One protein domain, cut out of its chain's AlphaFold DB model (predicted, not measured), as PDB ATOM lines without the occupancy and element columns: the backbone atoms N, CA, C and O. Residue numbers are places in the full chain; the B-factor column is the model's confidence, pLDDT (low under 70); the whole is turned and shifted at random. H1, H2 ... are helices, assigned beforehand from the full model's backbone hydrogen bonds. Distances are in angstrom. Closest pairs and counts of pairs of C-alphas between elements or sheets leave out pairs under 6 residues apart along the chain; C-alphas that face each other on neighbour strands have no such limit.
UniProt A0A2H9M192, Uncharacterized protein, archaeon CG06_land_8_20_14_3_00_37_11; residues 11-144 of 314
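This is residues 11 to 144 of the 314 residues of an uncharacterized protein of archaeon CG06_land_8_20_14_3_00_37_11 (UniProt A0A2H9M192). The model is a long, loose rod of seven helices that zigzag back and forth roughly lengthwise, set out in successive groups instead of gathered round one core. H1, H2 and H3 make a three-helix group at one end, H4 and H5 form a hairpin in the middle, and the hairpin of H6 and H7 packs on the later part of H5 at the other end. The printed part has 134 residues, with H1 to H7 in that order along the chain and no named strand; its class is all helix. It is loose, with a radius of gyration of the C-alphas of 20.1 A, and spans 69 by 23 by 22 A.

H1, residues 11 to 27, begins at C-alpha 11 (8.051, -12.588, -17.449) and is 24.3 A long from first to last C-alpha. H2 is residues 33 to 46, 20.2 A, and H3 is residues 51 to 69, 26.9 A. H4, residues 75 to 87, is 18.4 A long. H5, residues 91 to 109, is 26.4 A long and begins at C-alpha 91 (3.328, 1.423, 18.108). H6 is residues 116 to 129, 19.8 A. H7, residues 132 to 142, is 15.3 A long and ends at C-alpha 142 (-5.658, 32.916, 22.259).

H1 and H2 touch as a hairpin, at a shallow tilt of 28 degrees, with the closest C-alphas, Ile 22 and Ala 39, 5.1 A apart. H2 and H3 form another hairpin at 7 degrees, closest at the C-alphas of Ala 43 and Ala 51, 5.3 A. H1 and H3 are near each other. H3 to H7 make an up-and-down bundle, each helix running against the one before it. H3 and H4 are close but not clearly touching, the C-alphas of Met 66 and Ser 81 being closest at 7.1 A. H5 is the hub, touching four helices. It only just touches H3, with 3 pairs of C-alphas within 8 A, through Val 93 alone on its side; the closest C-alphas are Asn 67 and Val 93, 6.2 A. H4 and H5 are a hairpin, with the C-alphas of Ala 82 and Ala 94 closest at 4.3 A. H5 and H6 are a hairpin, with those of Leu 105 and Ile 122 closest at 6.5 A. H5 only just touches H7, with 3 pairs within 8 A, through residues 105 to 109 alone; the closest C-alphas are Asn 106 and Ile 134, 7.1 A. H6 and H7 are a hairpin at 13 degrees, with the C-alphas of Ala 123 and Tyr 135 closest at 4.3 A. H1 and H7 are apart. In all seven helices every O i to N i+4 pair is within hydrogen-bond range.

The two C-alphas farthest apart, Glu 12 and Asn 144, are 68.8 A apart. The printed part has no cut and no long link; the link from H5 to H6 is short and the others are tight. Mean pLDDT of the printed part is 81.2, and 23 residues are under 70, among them residues 107 to 119.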
ATOM      1  N   ALA A  11       8.530 -12.584 -18.829       63.50
ATOM      2  CA  ALA A  11       8.051 -12.588 -17.449       63.50
ATOM      3  C   ALA A  11       9.090 -13.167 -16.468       63.50
ATOM      4  O   ALA A  11       9.307 -12.590 -15.409       63.50
ATOM      5  N   GLU A  12       9.785 -14.249 -16.845       71.25
ATOM      6  CA  GLU A  12      10.875 -14.829 -16.041       71.25
ATOM      7  C   GLU A  12      12.088 -13.882 -15.917       71.25
ATOM      8  O   GLU A  12      12.739 -13.829 -14.873       71.25
ATOM      9  N   LEU A  13      12.407 -13.113 -16.967       66.75
ATOM     10  CA  LEU A  13      13.470 -12.100 -16.938       66.75
ATOM     11  C   LEU A  13      13.100 -10.886 -16.077       66.75
ATOM     12  O   LEU A  13      13.970 -10.359 -15.378       66.75
ATOM     13  N   ASP A  14      11.839 -10.455 -16.117       79.69
ATOM     14  CA  ASP A  14      11.324  -9.358 -15.295       79.69
ATOM     15  C   ASP A  14      11.319  -9.751 -13.806       79.69
ATOM     16  O   ASP A  14      11.746  -8.965 -12.961       79.69
ATOM     17  N   GLU A  15      10.948 -10.996 -13.497       82.31
ATOM     18  CA  GLU A  15      10.980 -11.566 -12.144       82.31
ATOM     19  C   GLU A  15      12.416 -11.679 -11.590       82.31
ATOM     20  O   GLU A  15      12.692 -11.233 -10.475       82.31
ATOM     21  N   LEU A  16      13.365 -12.194 -12.384       81.94
ATOM     22  CA  LEU A  16      14.785 -12.268 -12.002       81.94
ATOM     23  C   LEU A  16      15.411 -10.883 -11.789       81.94
ATOM     24  O   LEU A  16      16.217 -10.698 -10.876       81.94
ATOM     25  N   SER A  17      15.042  -9.909 -12.624       85.75
ATOM     26  CA  SER A  17      15.525  -8.528 -12.501       85.75
ATOM     27  C   SER A  17      14.939  -7.841 -11.264       85.75
ATOM     28  O   SER A  17      15.660  -7.139 -10.556       85.75
ATOM     29  N   ALA A  18      13.657  -8.079 -10.968       86.12
ATOM     30  CA  ALA A  18      13.009  -7.601  -9.752       86.12
ATOM     31  C   ALA A  18      13.653  -8.200  -8.497       86.12
ATOM     32  O   ALA A  18      13.907  -7.470  -7.538       86.12
ATOM     33  N   ARG A  19      13.988  -9.499  -8.521       90.25
ATOM     34  CA  ARG A  19      14.658 -10.156  -7.396       90.25
ATOM     35  C   ARG A  19      16.034  -9.564  -7.110       90.25
ATOM     36  O   ARG A  19      16.315  -9.247  -5.962       90.25
ATOM     37  N   ALA A  20      16.848  -9.353  -8.143       89.12
ATOM     38  CA  ALA A  20      18.162  -8.734  -7.982       89.12
ATOM     39  C   ALA A  20      18.067  -7.327  -7.362       89.12
ATOM     40  O   ALA A  20      18.850  -6.997  -6.479       89.12
ATOM     41  N   LEU A  21      17.075  -6.524  -7.769       90.50
ATOM     42  CA  LEU A  21      16.844  -5.192  -7.201       90.50
ATOM     43  C   LEU A  21      16.438  -5.243  -5.718       90.50
ATOM     44  O   LEU A  21      16.891  -4.412  -4.930       90.50
ATOM     45  N   ILE A  22      15.588  -6.200  -5.339       93.31
ATOM     46  CA  ILE A  22      15.185  -6.414  -3.942       93.31
ATOM     47  C   ILE A  22      16.397  -6.819  -3.101       93.31
ATOM     48  O   ILE A  22      16.674  -6.167  -2.096       93.31
ATOM     49  N   ASP A  23      17.148  -7.830  -3.544       92.94
ATOM     50  CA  ASP A  23      18.323  -8.323  -2.823       92.94
ATOM     51  C   ASP A  23      19.377  -7.204  -2.654       92.94
ATOM     52  O   ASP A  23      19.900  -7.016  -1.554       92.94
ATOM     53  N   ASP A  24      19.630  -6.402  -3.698       94.69
ATOM     54  CA  ASP A  24      20.544  -5.250  -3.641       94.69
ATOM     55  C   ASP A  24      20.056  -4.165  -2.660       94.69
ATOM     56  O   ASP A  24      20.864  -3.561  -1.950       94.69
ATOM     57  N   THR A  25      18.741  -3.927  -2.584       94.44
ATOM     58  CA  THR A  25      18.153  -2.929  -1.672       94.44
ATOM     59  C   THR A  25      18.299  -3.363  -0.214       94.44
ATOM     60  O   THR A  25      18.735  -2.574   0.625       94.44
ATOM     61  N   PHE A  26      17.983  -4.620   0.105       93.44
ATOM     62  CA  PHE A  26      18.106  -5.135   1.471       93.44
ATOM     63  C   PHE A  26      19.570  -5.330   1.893       93.44
ATOM     64  O   PHE A  26      19.899  -5.109   3.058       93.44
ATOM     65  N   ALA A  27      20.477  -5.622   0.955       93.94
ATOM     66  CA  ALA A  27      21.915  -5.670   1.218       93.94
ATOM     67  C   ALA A  27      22.553  -4.285   1.452       93.94
ATOM     68  O   ALA A  27      23.644  -4.212   2.026       93.94
ATOM     69  N   ASN A  28      21.912  -3.194   1.017       92.94
ATOM     70  CA  ASN A  28      22.398  -1.835   1.240       92.94
ATOM     71  C   ASN A  28      21.992  -1.328   2.642       92.94
ATOM     72  O   ASN A  28      20.801  -1.105   2.883       92.94
ATOM     73  N   PRO A  29      22.940  -1.089   3.571       87.56
ATOM     74  CA  PRO A  29      22.618  -0.573   4.901       87.56
ATOM     75  C   PRO A  29      22.043   0.851   4.872       87.56
ATOM     76  O   PRO A  29      21.292   1.203   5.771       87.56
ATOM     77  N   GLU A  30      22.332   1.638   3.830       87.56
ATOM     78  CA  GLU A  30      21.860   3.024   3.672       87.56
ATOM     79  C   GLU A  30      20.529   3.128   2.904       87.56
ATOM     80  O   GLU A  30      20.119   4.223   2.527       87.56
ATOM     81  N   ALA A  31      19.860   2.002   2.623       87.44
ATOM     82  CA  ALA A  31      18.567   2.019   1.944       87.44
ATOM     83  C   ALA A  31      17.531   2.806   2.757       87.44
ATOM     84  O   ALA A  31      17.290   2.519   3.931       87.44
ATOM     85  N   THR A  32      16.897   3.780   2.109       84.38
ATOM     86  CA  THR A  32      15.877   4.633   2.723       84.38
ATOM     87  C   THR A  32      14.593   3.846   3.022       84.38
ATOM     88  O   THR A  32      14.299   2.858   2.338       84.38
ATOM     89  N   PRO A  33      13.744   4.316   3.958       83.44
ATOM     90  CA  PRO A  33      12.437   3.704   4.208       83.44
ATOM     91  C   PRO A  33      11.588   3.525   2.942       83.44
ATOM     92  O   PRO A  33      10.927   2.503   2.764       83.44
ATOM     93  N   TYR A  34      11.644   4.488   2.019       87.00
ATOM     94  CA  TYR A  34      10.926   4.420   0.747       87.00
ATOM     95  C   TYR A  34      11.465   3.319  -0.178       87.00
ATOM     96  O   TYR A  34      10.684   2.610  -0.813       87.00
ATOM     97  N   GLU A  35      12.786   3.149  -0.259       86.75
ATOM     98  CA  GLU A  35      13.405   2.089  -1.064       86.75
ATOM     99  C   GLU A  35      13.060   0.701  -0.516       86.75
ATOM    100  O   GLU A  35      12.664  -0.171  -1.291       86.75
ATOM    101  N   LEU A  36      13.102   0.524   0.808       90.06
ATOM    102  CA  LEU A  36      12.717  -0.725   1.469       90.06
ATOM    103  C   LEU A  36      11.243  -1.073   1.211       90.06
ATOM    104  O   LEU A  36      10.938  -2.178   0.763       90.06
ATOM    105  N   LEU A  37      10.319  -0.125   1.406       89.00
ATOM    106  CA  LEU A  37       8.887  -0.363   1.175       89.00
ATOM    107  C   LEU A  37       8.555  -0.600  -0.306       89.00
ATOM    108  O   LEU A  37       7.652  -1.385  -0.618       89.00
ATOM    109  N   ASN A  38       9.294   0.016  -1.231       89.44
ATOM    110  CA  ASN A  38       9.158  -0.274  -2.658       89.44
ATOM    111  C   ASN A  38       9.668  -1.668  -3.015       89.44
ATOM    112  O   ASN A  38       9.016  -2.356  -3.798       89.44
ATOM    113  N   ALA A  39      10.794  -2.101  -2.443       88.88
ATOM    114  CA  ALA A  39      11.305  -3.453  -2.635       88.88
ATOM    115  C   ALA A  39      10.305  -4.500  -2.110       88.88
ATOM    116  O   ALA A  39       9.995  -5.460  -2.816       88.88
ATOM    117  N   VAL A  40       9.699  -4.265  -0.941       89.81
ATOM    118  CA  VAL A  40       8.614  -5.111  -0.410       89.81
ATOM    119  C   VAL A  40       7.399  -5.112  -1.341       89.81
ATOM    120  O   VAL A  40       6.877  -6.176  -1.674       89.81
ATOM    121  N   SER A  41       6.964  -3.941  -1.813       90.12
ATOM    122  CA  SER A  41       5.829  -3.826  -2.743       90.12
ATOM    123  C   SER A  41       6.088  -4.578  -4.051       90.12
ATOM    124  O   SER A  41       5.186  -5.212  -4.598       90.12
ATOM    125  N   LEU A  42       7.332  -4.547  -4.540       91.31
ATOM    126  CA  LEU A  42       7.762  -5.288  -5.719       91.31
ATOM    127  C   LEU A  42       7.731  -6.803  -5.461       91.31
ATOM    128  O   LEU A  42       7.190  -7.543  -6.280       91.31
ATOM    129  N   ALA A  43       8.227  -7.260  -4.307       89.94
ATOM    130  CA  ALA A  43       8.172  -8.668  -3.907       89.94
ATOM    131  C   ALA A  43       6.724  -9.182  -3.811       89.94
ATOM    132  O   ALA A  43       6.407 -10.262  -4.310       89.94
ATOM    133  N   GLN A  44       5.824  -8.381  -3.232       90.94
ATOM    134  CA  GLN A  44       4.392  -8.688  -3.155       90.94
ATOM    135  C   GLN A  44       3.733  -8.719  -4.539       90.94
ATOM    136  O   GLN A  44       2.905  -9.591  -4.803       90.94
ATOM    137  N   PHE A  45       4.103  -7.796  -5.432       90.56
ATOM    138  CA  PHE A  45       3.573  -7.733  -6.796       90.56
ATOM    139  C   PHE A  45       3.921  -8.984  -7.614       90.56
ATOM    140  O   PHE A  45       3.054  -9.522  -8.303       90.56
ATOM    141  N   PHE A  46       5.164  -9.463  -7.512       90.19
ATOM    142  CA  PHE A  46       5.603 -10.700  -8.168       90.19
ATOM    143  C   PHE A  46       5.194 -11.974  -7.412       90.19
ATOM    144  O   PHE A  46       5.305 -13.067  -7.961       90.19
ATOM    145  N   GLY A  47       4.655 -11.848  -6.195       89.12
ATOM    146  CA  GLY A  47       4.157 -12.974  -5.407       89.12
ATOM    147  C   GLY A  47       5.264 -13.849  -4.824       89.12
ATOM    148  O   GLY A  47       5.092 -15.063  -4.752       89.12
ATOM    149  N   PHE A  48       6.393 -13.254  -4.432       92.44
ATOM    150  CA  PHE A  48       7.486 -13.990  -3.798       92.44
ATOM    151  C   PHE A  48       7.084 -14.541  -2.425       92.44
ATOM    152  O   PHE A  48       6.446 -13.857  -1.625       92.44
ATOM    153  N   ASP A  49       7.487 -15.786  -2.154       91.81
ATOM    154  CA  ASP A  49       7.120 -16.522  -0.935       91.81
ATOM    155  C   ASP A  49       7.649 -15.860   0.352       91.81
ATOM    156  O   ASP A  49       7.070 -16.033   1.425       91.81
ATOM    157  N   ASP A  50       8.731 -15.087   0.252       92.06
ATOM    158  CA  ASP A  50       9.391 -14.376   1.351       92.06
ATOM    159  C   ASP A  50       8.945 -12.912   1.494       92.06
ATOM    160  O   ASP A  50       9.467 -12.189   2.339       92.06
ATOM    161  N   ALA A  51       7.947 -12.454   0.730       91.12
ATOM    162  CA  ALA A  51       7.499 -11.058   0.772       91.12
ATOM    163  C   ALA A  51       7.068 -10.588   2.176       91.12
ATOM    164  O   ALA A  51       7.208  -9.409   2.497       91.12
ATOM    165  N   GLN A  52       6.560 -11.495   3.020       92.25
ATOM    166  CA  GLN A  52       6.232 -11.177   4.414       92.25
ATOM    167  C   GLN A  52       7.483 -11.045   5.294       92.25
ATOM    168  O   GLN A  52       7.538 -10.146   6.122       92.25
ATOM    169  N   GLU A  53       8.491 -11.897   5.099       94.56
ATOM    170  CA  GLU A  53       9.765 -11.807   5.826       94.56
ATOM    171  C   GLU A  53      10.492 -10.499   5.478       94.56
ATOM    172  O   GLU A  53      10.965  -9.798   6.368       94.56
ATOM    173  N   LEU A  54      10.466 -10.108   4.199       93.50
ATOM    174  CA  LEU A  54      10.991  -8.821   3.735       93.50
ATOM    175  C   LEU A  54      10.230  -7.629   4.334       93.50
ATOM    176  O   LEU A  54      10.842  -6.609   4.647       93.50
ATOM    177  N   LEU A  55       8.907  -7.736   4.509       91.88
ATOM    178  CA  LEU A  55       8.120  -6.701   5.187       91.88
ATOM    179  C   LEU A  55       8.506  -6.583   6.666       91.88
ATOM    180  O   LEU A  55       8.652  -5.464   7.157       91.88
ATOM    181  N   ASP A  56       8.695  -7.707   7.356       92.12
ATOM    182  CA  ASP A  56       9.097  -7.721   8.763       92.12
ATOM    183  C   ASP A  56      10.511  -7.124   8.929       92.12
ATOM    184  O   ASP A  56      10.734  -6.292   9.812       92.12
ATOM    185  N   GLU A  57      11.451  -7.465   8.038       94.00
ATOM    186  CA  GLU A  57      12.810  -6.907   8.023       94.00
ATOM    187  C   GLU A  57      12.820  -5.404   7.703       94.00
ATOM    188  O   GLU A  57      13.475  -4.626   8.403       94.00
ATOM    189  N   ALA A  58      12.067  -4.971   6.685       92.19
ATOM    190  CA  ALA A  58      11.932  -3.557   6.345       92.19
ATOM    191  C   ALA A  58      11.348  -2.765   7.521       92.19
ATOM    192  O   ALA A  58      11.891  -1.729   7.895       92.19
ATOM    193  N   THR A  59      10.282  -3.279   8.139       92.25
ATOM    194  CA  THR A  59       9.639  -2.672   9.314       92.25
ATOM    195  C   THR A  59      10.616  -2.524  10.476       92.25
ATOM    196  O   THR A  59      10.682  -1.458  11.087       92.25
ATOM    197  N   ALA A  60      11.415  -3.559  10.762       91.69
ATOM    198  CA  ALA A  60      12.409  -3.520  11.832       91.69
ATOM    199  C   ALA A  60      13.490  -2.455  11.583       91.69
ATOM    200  O   ALA A  60      13.784  -1.661  12.475       91.69
ATOM    201  N   ARG A  61      14.036  -2.397  10.361       92.31
ATOM    202  CA  ARG A  61      15.060  -1.411   9.979       92.31
ATOM    203  C   ARG A  61      14.531   0.018  10.002       92.31
ATOM    204  O   ARG A  61      15.194   0.904  10.528       92.31
ATOM    205  N   ILE A  62      13.335   0.231   9.455       89.00
ATOM    206  CA  ILE A  62      12.666   1.535   9.473       89.00
ATOM    207  C   ILE A  62      12.414   1.968  10.920       89.00
ATOM    208  O   ILE A  62      12.666   3.117  11.262       89.00
ATOM    209  N   GLY A  63      11.972   1.053  11.788       90.12
ATOM    210  CA  GLY A  63      11.763   1.345  13.204       90.12
ATOM    211  C   GLY A  63      13.038   1.748  13.947       90.12
ATOM    212  O   GLY A  63      12.992   2.683  14.744       90.12
ATOM    213  N   GLU A  64      14.167   1.083  13.679       89.75
ATOM    214  CA  GLU A  64      15.473   1.435  14.255       89.75
ATOM    215  C   GLU A  64      15.933   2.825  13.788       89.75
ATOM    216  O   GLU A  64      16.183   3.690  14.628       89.75
ATOM    217  N   ASP A  65      15.934   3.068  12.473       86.88
ATOM    218  CA  ASP A  65      16.346   4.348  11.877       86.88
ATOM    219  C   ASP A  65      15.480   5.517  12.367       86.88
ATOM    220  O   ASP A  65      15.986   6.551  12.809       86.88
ATOM    221  N   MET A  66      14.155   5.335  12.383       86.69
ATOM    222  CA  MET A  66      13.238   6.350  12.896       86.69
ATOM    223  C   MET A  66      13.542   6.674  14.357       86.69
ATOM    224  O   MET A  66      13.675   7.847  14.703       86.69
ATOM    225  N   ASN A  67      13.678   5.655  15.209       87.25
ATOM    226  CA  ASN A  67      13.892   5.841  16.642       87.25
ATOM    227  C   ASN A  67      15.214   6.564  16.963       87.25
ATOM    228  O   ASN A  67      15.266   7.319  17.934       87.25
ATOM    229  N   GLU A  68      16.258   6.383  16.152       86.44
ATOM    230  CA  GLU A  68      17.517   7.129  16.289       86.44
ATOM    231  C   GLU A  68      17.360   8.619  15.952       86.44
ATOM    232  O   GLU A  68      17.962   9.469  16.611       86.44
ATOM    233  N   GLN A  69      16.520   8.951  14.969       84.06
ATOM    234  CA  GLN A  69      16.388  10.314  14.446       84.06
ATOM    235  C   GLN A  69      15.315  11.159  15.148       84.06
ATOM    236  O   GLN A  69      15.376  12.389  15.090       84.06
ATOM    237  N   LEU A  70      14.346  10.533  15.834       77.12
ATOM    238  CA  LEU A  70      13.169  11.207  16.412       77.12
ATOM    239  C   LEU A  70      13.499  12.497  17.191       77.12
ATOM    240  O   LEU A  70      12.771  13.484  17.092       77.12
ATOM    241  N   GLY A  71      14.596  12.517  17.954       71.19
ATOM    242  CA  GLY A  71      14.982  13.666  18.781       71.19
ATOM    243  C   GLY A  71      15.301  14.945  17.994       71.19
ATOM    244  O   GLY A  71      15.163  16.041  18.540       71.19
ATOM    245  N   GLU A  72      15.677  14.827  16.721       77.12
ATOM    246  CA  GLU A  72      16.166  15.930  15.881       77.12
ATOM    247  C   GLU A  72      15.098  16.481  14.919       77.12
ATOM    248  O   GLU A  72      15.196  17.620  14.461       77.12
ATOM    249  N   LEU A  73      14.037  15.714  14.661       64.38
ATOM    250  CA  LEU A  73      12.995  16.017  13.672       64.38
ATOM    251  C   LEU A  73      12.106  17.188  14.077       64.38
ATOM    252  O   LEU A  73      11.722  17.259  15.229       64.38
ATOM    253  N   ASP A  74      11.710  18.088  13.176       68.19
ATOM    254  CA  ASP A  74      10.708  19.128  13.477       68.19
ATOM    255  C   ASP A  74       9.278  18.564  13.667       68.19
ATOM    256  O   ASP A  74       9.041  17.368  13.525       68.19
ATOM    257  N   LEU A  75       8.301  19.412  14.024       64.88
ATOM    258  CA  LEU A  75       6.917  18.970  14.278       64.88
ATOM    259  C   LEU A  75       6.261  18.286  13.067       64.88
ATOM    260  O   LEU A  75       5.498  17.342  13.247       64.88
ATOM    261  N   VAL A  76       6.542  18.753  11.848       71.12
ATOM    262  CA  VAL A  76       5.973  18.169  10.622       71.12
ATOM    263  C   VAL A  76       6.583  16.791  10.381       71.12
ATOM    264  O   VAL A  76       5.866  15.819  10.163       71.12
ATOM    265  N   SER A  77       7.901  16.690  10.526       75.12
ATOM    266  CA  SER A  77       8.651  15.448  10.356       75.12
ATOM    267  C   SER A  77       8.301  14.405  11.427       75.12
ATOM    268  O   SER A  77       8.270  13.206  11.146       75.12
ATOM    269  N   LEU A  78       7.984  14.840  12.653       72.62
ATOM    270  CA  LEU A  78       7.473  13.972  13.716       72.62
ATOM    271  C   LEU A  78       6.062  13.447  13.420       72.62
ATOM    272  O   LEU A  78       5.784  12.286  13.715       72.62
ATOM    273  N   LEU A  79       5.186  14.258  12.817       76.56
ATOM    274  CA  LEU A  79       3.851  13.820  12.395       76.56
ATOM    275  C   LEU A  79       3.934  12.773  11.279       76.56
ATOM    276  O   LEU A  79       3.245  11.749  11.338       76.56
ATOM    277  N   ASP A  80       4.796  13.009  10.289       78.81
ATOM    278  CA  ASP A  80       5.049  12.055   9.207       78.81
ATOM    279  C   ASP A  80       5.619  10.744   9.766       78.81
ATOM    280  O   ASP A  80       5.154   9.659   9.408       78.81
ATOM    281  N   SER A  81       6.545  10.840  10.725       82.19
ATOM    282  CA  SER A  81       7.109   9.680  11.420       82.19
ATOM    283  C   SER A  81       6.054   8.924  12.234       82.19
ATOM    284  O   SER A  81       5.943   7.710  12.112       82.19
ATOM    285  N   ALA A  82       5.219   9.610  13.015       83.75
ATOM    286  CA  ALA A  82       4.144   8.968  13.772       83.75
ATOM    287  C   ALA A  82       3.145   8.244  12.848       83.75
ATOM    288  O   ALA A  82       2.737   7.117  13.130       83.75
ATOM    289  N   SER A  83       2.799   8.868  11.718       84.94
ATOM    290  CA  SER A  83       1.874   8.310  10.724       84.94
ATOM    291  C   SER A  83       2.460   7.081  10.024       84.94
ATOM    292  O   SER A  83       1.774   6.068   9.871       84.94
ATOM    293  N   LEU A  84       3.736   7.147   9.626       86.25
ATOM    294  CA  LEU A  84       4.442   6.019   9.023       86.25
ATOM    295  C   LEU A  84       4.589   4.864  10.019       86.25
ATOM    296  O   LEU A  84       4.292   3.722   9.674       86.25
ATOM    297  N   ALA A  85       4.974   5.155  11.263       87.69
ATOM    298  CA  ALA A  85       5.091   4.151  12.315       87.69
ATOM    299  C   ALA A  85       3.747   3.448  12.576       87.69
ATOM    300  O   ALA A  85       3.710   2.221  12.636       87.69
ATOM    301  N   GLN A  86       2.630   4.185  12.633       87.38
ATOM    302  CA  GLN A  86       1.293   3.587  12.752       87.38
ATOM    303  C   GLN A  86       0.929   2.706  11.554       87.38
ATOM    304  O   GLN A  86       0.369   1.626  11.739       87.38
ATOM    305  N   LEU A  87       1.254   3.134  10.329       88.12
ATOM    306  CA  LEU A  87       0.993   2.346   9.120       88.12
ATOM    307  C   LEU A  87       1.744   1.005   9.139       88.12
ATOM    308  O   LEU A  87       1.224   0.005   8.645       88.12
ATOM    309  N   LEU A  88       2.944   0.996   9.722       85.75
ATOM    310  CA  LEU A  88       3.804  -0.180   9.843       85.75
ATOM    311  C   LEU A  88       3.559  -0.998  11.127       85.75
ATOM    312  O   LEU A  88       4.190  -2.034  11.311       85.75
ATOM    313  N   GLY A  89       2.654  -0.567  12.014       88.62
ATOM    314  CA  GLY A  89       2.398  -1.239  13.297       88.62
ATOM    315  C   GLY A  89       3.524  -1.081  14.331       88.62
ATOM    316  O   GLY A  89       3.648  -1.892  15.246       88.62
ATOM    317  N   LEU A  90       4.359  -0.048  14.186       89.81
ATOM    318  CA  LEU A  90       5.446   0.311  15.098       89.81
ATOM    319  C   LEU A  90       4.924   1.210  16.232       89.81
ATOM    320  O   LEU A  90       5.291   2.382  16.338       89.81
ATOM    321  N   ASP A  91       4.049   0.660  17.078       90.25
ATOM    322  CA  ASP A  91       3.328   1.423  18.108       90.25
ATOM    323  C   ASP A  91       4.266   2.178  19.066       90.25
ATOM    324  O   ASP A  91       3.998   3.325  19.417       90.25
ATOM    325  N   ASP A  92       5.391   1.575  19.462       88.00
ATOM    326  CA  ASP A  92       6.359   2.209  20.369       88.00
ATOM    327  C   ASP A  92       6.996   3.462  19.744       88.00
ATOM    328  O   ASP A  92       7.106   4.497  20.403       88.00
ATOM    329  N   VAL A  93       7.356   3.398  18.456       88.00
ATOM    330  CA  VAL A  93       7.944   4.524  17.710       88.00
ATOM    331  C   VAL A  93       6.895   5.609  17.474       88.00
ATOM    332  O   VAL A  93       7.178   6.793  17.659       88.00
ATOM    333  N   ALA A  94       5.664   5.219  17.130       86.31
ATOM    334  CA  ALA A  94       4.554   6.155  16.968       86.31
ATOM    335  C   ALA A  94       4.257   6.910  18.273       86.31
ATOM    336  O   ALA A  94       4.118   8.133  18.265       86.31
ATOM    337  N   ASN A  95       4.209   6.196  19.401       89.06
ATOM    338  CA  ASN A  95       3.982   6.789  20.717       89.06
ATOM    339  C   ASN A  95       5.146   7.693  21.149       89.06
ATOM    340  O   ASN A  95       4.906   8.764  21.706       89.06
ATOM    341  N   ALA A  96       6.393   7.313  20.860       86.19
ATOM    342  CA  ALA A  96       7.558   8.157  21.122       86.19
ATOM    343  C   ALA A  96       7.520   9.458  20.300       86.19
ATOM    344  O   ALA A  96       7.748  10.539  20.846       86.19
ATOM    345  N   ALA A  97       7.166   9.377  19.013       84.00
ATOM    346  CA  ALA A  97       6.994  10.546  18.152       84.00
ATOM    347  C   ALA A  97       5.866  11.467  18.651       84.00
ATOM    348  O   ALA A  97       6.050  12.682  18.722       84.00
ATOM    349  N   LEU A  98       4.724  10.895  19.059       87.56
ATOM    350  CA  LEU A  98       3.613  11.641  19.663       87.56
ATOM    351  C   LEU A  98       4.034  12.347  20.957       87.56
ATOM    352  O   LEU A  98       3.777  13.540  21.097       87.56
ATOM    353  N   SER A  99       4.747  11.660  21.852       88.62
ATOM    354  CA  SER A  99       5.262  12.254  23.094       88.62
ATOM    355  C   SER A  99       6.205  13.432  22.824       88.62
ATOM    356  O   SER A  99       6.115  14.460  23.488       88.62
ATOM    357  N   LEU A 100       7.087  13.325  21.824       80.81
ATOM    358  CA  LEU A 100       7.982  14.423  21.440       80.81
ATOM    359  C   LEU A 100       7.228  15.607  20.825       80.81
ATOM    360  O   LEU A 100       7.616  16.759  21.036       80.81
ATOM    361  N   MET A 101       6.158  15.351  20.065       78.56
ATOM    362  CA  MET A 101       5.285  16.417  19.570       78.56
ATOM    363  C   MET A 101       4.574  17.131  20.721       78.56
ATOM    364  O   MET A 101       4.523  18.360  20.714       78.56
ATOM    365  N   GLU A 102       4.080  16.390  21.714       83.94
ATOM    366  CA  GLU A 102       3.463  16.953  22.919       83.94
ATOM    367  C   GLU A 102       4.447  17.860  23.678       83.94
ATOM    368  O   GLU A 102       4.126  19.015  23.966       83.94
ATOM    369  N   ASP A 103       5.677  17.392  23.915       78.06
ATOM    370  CA  ASP A 103       6.732  18.169  24.578       78.06
ATOM    371  C   ASP A 103       7.073  19.457  23.813       78.06
ATOM    372  O   ASP A 103       7.172  20.540  24.399       78.06
ATOM    373  N   ARG A 104       7.200  19.377  22.484       74.25
ATOM    374  CA  ARG A 104       7.524  20.535  21.633       74.25
ATOM    375  C   ARG A 104       6.393  21.546  21.570       74.25
ATOM    376  O   ARG A 104       6.652  22.748  21.637       74.25
ATOM    377  N   LEU A 105       5.148  21.084  21.463       70.25
ATOM    378  CA  LEU A 105       3.979  21.959  21.530       70.25
ATOM    379  C   LEU A 105       3.895  22.638  22.898       70.25
ATOM    380  O   LEU A 105       3.644  23.843  22.952       70.25
ATOM    381  N   ASN A 106       4.186  21.916  23.981       71.19
ATOM    382  CA  ASN A 106       4.273  22.477  25.328       71.19
ATOM    383  C   ASN A 106       5.369  23.543  25.449       71.19
ATOM    384  O   ASN A 106       5.141  24.606  26.030       71.19
ATOM    385  N   ASP A 107       6.553  23.309  24.891       68.75
ATOM    386  CA  ASP A 107       7.648  24.280  24.935       68.75
ATOM    387  C   ASP A 107       7.366  25.519  24.083       68.75
ATOM    388  O   ASP A 107       7.614  26.645  24.530       68.75
ATOM    389  N   MET A 108       6.754  25.344  22.909       63.59
ATOM    390  CA  MET A 108       6.218  26.461  22.133       63.59
ATOM    391  C   MET A 108       5.184  27.234  22.957       63.59
ATOM    392  O   MET A 108       5.287  28.455  23.079       63.59
ATOM    393  N   PHE A 109       4.226  26.537  23.573       58.91
ATOM    394  CA  PHE A 109       3.131  27.113  24.354       58.91
ATOM    395  C   PHE A 109       3.602  27.922  25.576       58.91
ATOM    396  O   PHE A 109       3.025  28.978  25.882       58.91
ATOM    397  N   LYS A 110       4.681  27.486  26.241       58.91
ATOM    398  CA  LYS A 110       5.307  28.189  27.378       58.91
ATOM    399  C   LYS A 110       5.888  29.553  27.003       58.91
ATOM    400  O   LYS A 110       6.124  30.363  27.899       58.91
ATOM    401  N   ASN A 111       6.084  29.850  25.717       51.12
ATOM    402  CA  ASN A 111       6.518  31.175  25.297       51.12
ATOM    403  C   ASN A 111       5.446  32.231  25.685       51.12
ATOM    404  O   ASN A 111       4.275  32.131  25.288       51.12
ATOM    405  N   PRO A 112       5.791  33.247  26.499       48.97
ATOM    406  CA  PRO A 112       4.832  34.265  26.926       48.97
ATOM    407  C   PRO A 112       4.462  35.248  25.803       48.97
ATOM    408  O   PRO A 112       3.485  35.977  25.947       48.97
ATOM    409  N   TYR A 113       5.193  35.245  24.684       48.59
ATOM    410  CA  TYR A 113       5.038  36.187  23.570       48.59
ATOM    411  C   TYR A 113       4.297  35.605  22.359       48.59
ATOM    412  O   TYR A 113       4.332  36.189  21.278       48.59
ATOM    413  N   LEU A 114       3.629  34.457  22.506       50.00
ATOM    414  CA  LEU A 114       2.855  33.886  21.407       50.00
ATOM    415  C   LEU A 114       1.677  34.784  21.025       50.00
ATOM    416  O   LEU A 114       0.867  35.175  21.869       50.00
ATOM    417  N   CYS A 115       1.547  35.056  19.732       51.25
ATOM    418  CA  CYS A 115       0.373  35.722  19.199       51.25
ATOM    419  C   CYS A 115      -0.790  34.748  18.998       51.25
ATOM    420  O   CYS A 115      -0.641  33.523  19.004       51.25
ATOM    421  N   LYS A 116      -1.968  35.317  18.759       57.22
ATOM    422  CA  LYS A 116      -3.216  34.592  18.554       57.22
ATOM    423  C   LYS A 116      -3.138  33.577  17.418       57.22
ATOM    424  O   LYS A 116      -3.654  32.481  17.588       57.22
ATOM    425  N   SER A 117      -2.494  33.898  16.293       57.31
ATOM    426  CA  SER A 117      -2.374  32.947  15.178       57.31
ATOM    427  C   SER A 117      -1.518  31.730  15.539       57.31
ATOM    428  O   SER A 117      -1.915  30.610  15.235       57.31
ATOM    429  N   THR A 118      -0.403  31.912  16.252       59.78
ATOM    430  CA  THR A 118       0.422  30.787  16.721       59.78
ATOM    431  C   THR A 118      -0.283  29.968  17.797       59.78
ATOM    432  O   THR A 118      -0.187  28.747  17.787       59.78
ATOM    433  N   LEU A 119      -1.037  30.603  18.696       66.19
ATOM    434  CA  LEU A 119      -1.838  29.888  19.693       66.19
ATOM    435  C   LEU A 119      -2.976  29.083  19.052       66.19
ATOM    436  O   LEU A 119      -3.238  27.967  19.485       66.19
ATOM    437  N   ILE A 120      -3.614  29.610  18.001       71.69
ATOM    438  CA  ILE A 120      -4.608  28.863  17.216       71.69
ATOM    439  C   ILE A 120      -3.945  27.680  16.504       71.69
ATOM    440  O   ILE A 120      -4.474  26.579  16.577       71.69
ATOM    441  N   PHE A 121      -2.772  27.870  15.893       73.75
ATOM    442  CA  PHE A 121      -2.021  26.773  15.274       73.75
ATOM    443  C   PHE A 121      -1.674  25.664  16.280       73.75
ATOM    444  O   PHE A 121      -1.886  24.486  15.996       73.75
ATOM    445  N   ILE A 122      -1.183  26.030  17.472       69.75
ATOM    446  CA  ILE A 122      -0.897  25.073  18.553       69.75
ATOM    447  C   ILE A 122      -2.179  24.341  18.963       69.75
ATOM    448  O   ILE A 122      -2.156  23.120  19.073       69.75
ATOM    449  N   ALA A 123      -3.293  25.059  19.133       73.94
ATOM    450  CA  ALA A 123      -4.575  24.461  19.489       73.94
ATOM    451  C   ALA A 123      -5.066  23.469  18.421       73.94
ATOM    452  O   ALA A 123      -5.404  22.337  18.745       73.94
ATOM    453  N   GLU A 124      -5.082  23.861  17.147       76.44
ATOM    454  CA  GLU A 124      -5.521  22.994  16.045       76.44
ATOM    455  C   GLU A 124      -4.635  21.747  15.918       76.44
ATOM    456  O   GLU A 124      -5.147  20.641  15.735       76.44
ATOM    457  N   THR A 125      -3.319  21.908  16.085       74.19
ATOM    458  CA  THR A 125      -2.367  20.788  16.066       74.19
ATOM    459  C   THR A 125      -2.595  19.855  17.257       74.19
ATOM    460  O   THR A 125      -2.700  18.645  17.075       74.19
ATOM    461  N   ALA A 126      -2.750  20.400  18.466       77.81
ATOM    462  CA  ALA A 126      -3.052  19.630  19.670       77.81
ATOM    463  C   ALA A 126      -4.383  18.868  19.547       77.81
ATOM    464  O   ALA A 126      -4.453  17.690  19.889       77.81
ATOM    465  N   GLN A 127      -5.417  19.500  18.985       83.00
ATOM    466  CA  GLN A 127      -6.717  18.871  18.750       83.00
ATOM    467  C   GLN A 127      -6.633  17.711  17.752       83.00
ATOM    468  O   GLN A 127      -7.267  16.678  17.964       83.00
ATOM    469  N   LEU A 128      -5.864  17.863  16.668       79.38
ATOM    470  CA  LEU A 128      -5.664  16.797  15.685       79.38
ATOM    471  C   LEU A 128      -4.973  15.573  16.305       79.38
ATOM    472  O   LEU A 128      -5.291  14.441  15.943       79.38
ATOM    473  N   LEU A 129      -4.044  15.813  17.233       81.00
ATOM    474  CA  LEU A 129      -3.231  14.784  17.883       81.00
ATOM    475  C   LEU A 129      -3.871  14.191  19.149       81.00
ATOM    476  O   LEU A 129      -3.369  13.200  19.673       81.00
ATOM    477  N   GLY A 130      -4.984  14.755  19.629       85.56
ATOM    478  CA  GLY A 130      -5.665  14.309  20.851       85.56
ATOM    479  C   GLY A 130      -5.032  14.814  22.155       85.56
ATOM    480  O   GLY A 130      -5.239  14.212  23.207       85.56
ATOM    481  N   PHE A 131      -4.265  15.907  22.106       87.50
ATOM    482  CA  PHE A 131      -3.682  16.570  23.278       87.50
ATOM    483  C   PHE A 131      -4.667  17.592  23.863       87.50
ATOM    484  O   PHE A 131      -4.493  18.808  23.727       87.50
ATOM    485  N   ASP A 132      -5.732  17.089  24.493       87.69
ATOM    486  CA  ASP A 132      -6.871  17.899  24.955       87.69
ATOM    487  C   ASP A 132      -6.460  19.040  25.908       87.69
ATOM    488  O   ASP A 132      -6.961  20.156  25.784       87.69
ATOM    489  N   GLU A 133      -5.504  18.802  26.812       88.25
ATOM    490  CA  GLU A 133      -5.027  19.812  27.773       88.25
ATOM    491  C   GLU A 133      -4.356  21.005  27.065       88.25
ATOM    492  O   GLU A 133      -4.730  22.158  27.288       88.25
ATOM    493  N   ILE A 134      -3.438  20.739  26.124       81.94
ATOM    494  CA  ILE A 134      -2.762  21.782  25.332       81.94
ATOM    495  C   ILE A 134      -3.778  22.556  24.482       81.94
ATOM    496  O   ILE A 134      -3.684  23.780  24.360       81.94
ATOM    497  N   TYR A 135      -4.761  21.860  23.903       86.12
ATOM    498  CA  TYR A 135      -5.823  22.484  23.115       86.12
ATOM    499  C   TYR A 135      -6.633  23.494  23.940       86.12
ATOM    500  O   TYR A 135      -6.773  24.657  23.536       86.12
ATOM    501  N   GLU A 136      -7.155  23.071  25.092       87.50
ATOM    502  CA  GLU A 136      -8.000  23.913  25.940       87.50
ATOM    503  C   GLU A 136      -7.238  25.150  26.442       87.50
ATOM    504  O   GLU A 136      -7.754  26.276  26.379       87.50
ATOM    505  N   GLU A 137      -5.984  24.973  26.865       84.75
ATOM    506  CA  GLU A 137      -5.141  26.067  27.349       84.75
ATOM    507  C   GLU A 137      -4.745  27.053  26.237       84.75
ATOM    508  O   GLU A 137      -4.804  28.278  26.431       84.75
ATOM    509  N   ALA A 138      -4.395  26.554  25.048       72.00
ATOM    510  CA  ALA A 138      -4.047  27.386  23.900       72.00
ATOM    511  C   ALA A 138      -5.227  28.254  23.438       72.00
ATOM    512  O   ALA A 138      -5.042  29.451  23.189       72.00
ATOM    513  N   ILE A 139      -6.450  27.711  23.408       77.94
ATOM    514  CA  ILE A 139      -7.669  28.469  23.079       77.94
ATOM    515  C   ILE A 139      -7.957  29.552  24.125       77.94
ATOM    516  O   ILE A 139      -8.250  30.700  23.765       77.94
ATOM    517  N   ALA A 140      -7.839  29.226  25.416       73.75
ATOM    518  CA  ALA A 140      -8.047  30.191  26.493       73.75
ATOM    519  C   ALA A 140      -7.043  31.358  26.417       73.75
ATOM    520  O   ALA A 140      -7.420  32.526  26.575       73.75
ATOM    521  N   LYS A 141      -5.775  31.059  26.105       67.62
ATOM    522  CA  LYS A 141      -4.717  32.063  25.916       67.62
ATOM    523  C   LYS A 141      -4.941  32.885  24.637       67.62
ATOM    524  O   LYS A 141      -4.809  34.108  24.668       67.62
ATOM    525  N   ALA A 142      -5.376  32.257  23.540       64.56
ATOM    526  CA  ALA A 142      -5.658  32.916  22.259       64.56
ATOM    527  C   ALA A 142      -6.790  33.955  22.339       64.56
ATOM    528  O   ALA A 142      -6.788  34.936  21.588       64.56
ATOM    529  N   ALA A 143      -7.758  33.767  23.243       62.03
ATOM    530  CA  ALA A 143      -8.868  34.702  23.435       62.03
ATOM    531  C   ALA A 143      -8.395  36.117  23.814       62.03
ATOM    532  O   ALA A 143      -9.023  37.097  23.410       62.03
ATOM    533  N   ASN A 144      -7.271  36.209  24.531       58.34
ATOM    534  CA  ASN A 144      -6.711  37.458  25.054       58.34
ATOM    535  C   ASN A 144      -5.370  37.845  24.402       58.34
ATOM    536  O   ASN A 144      -4.767  38.841  24.793       58.34
TER     537      ASN A 144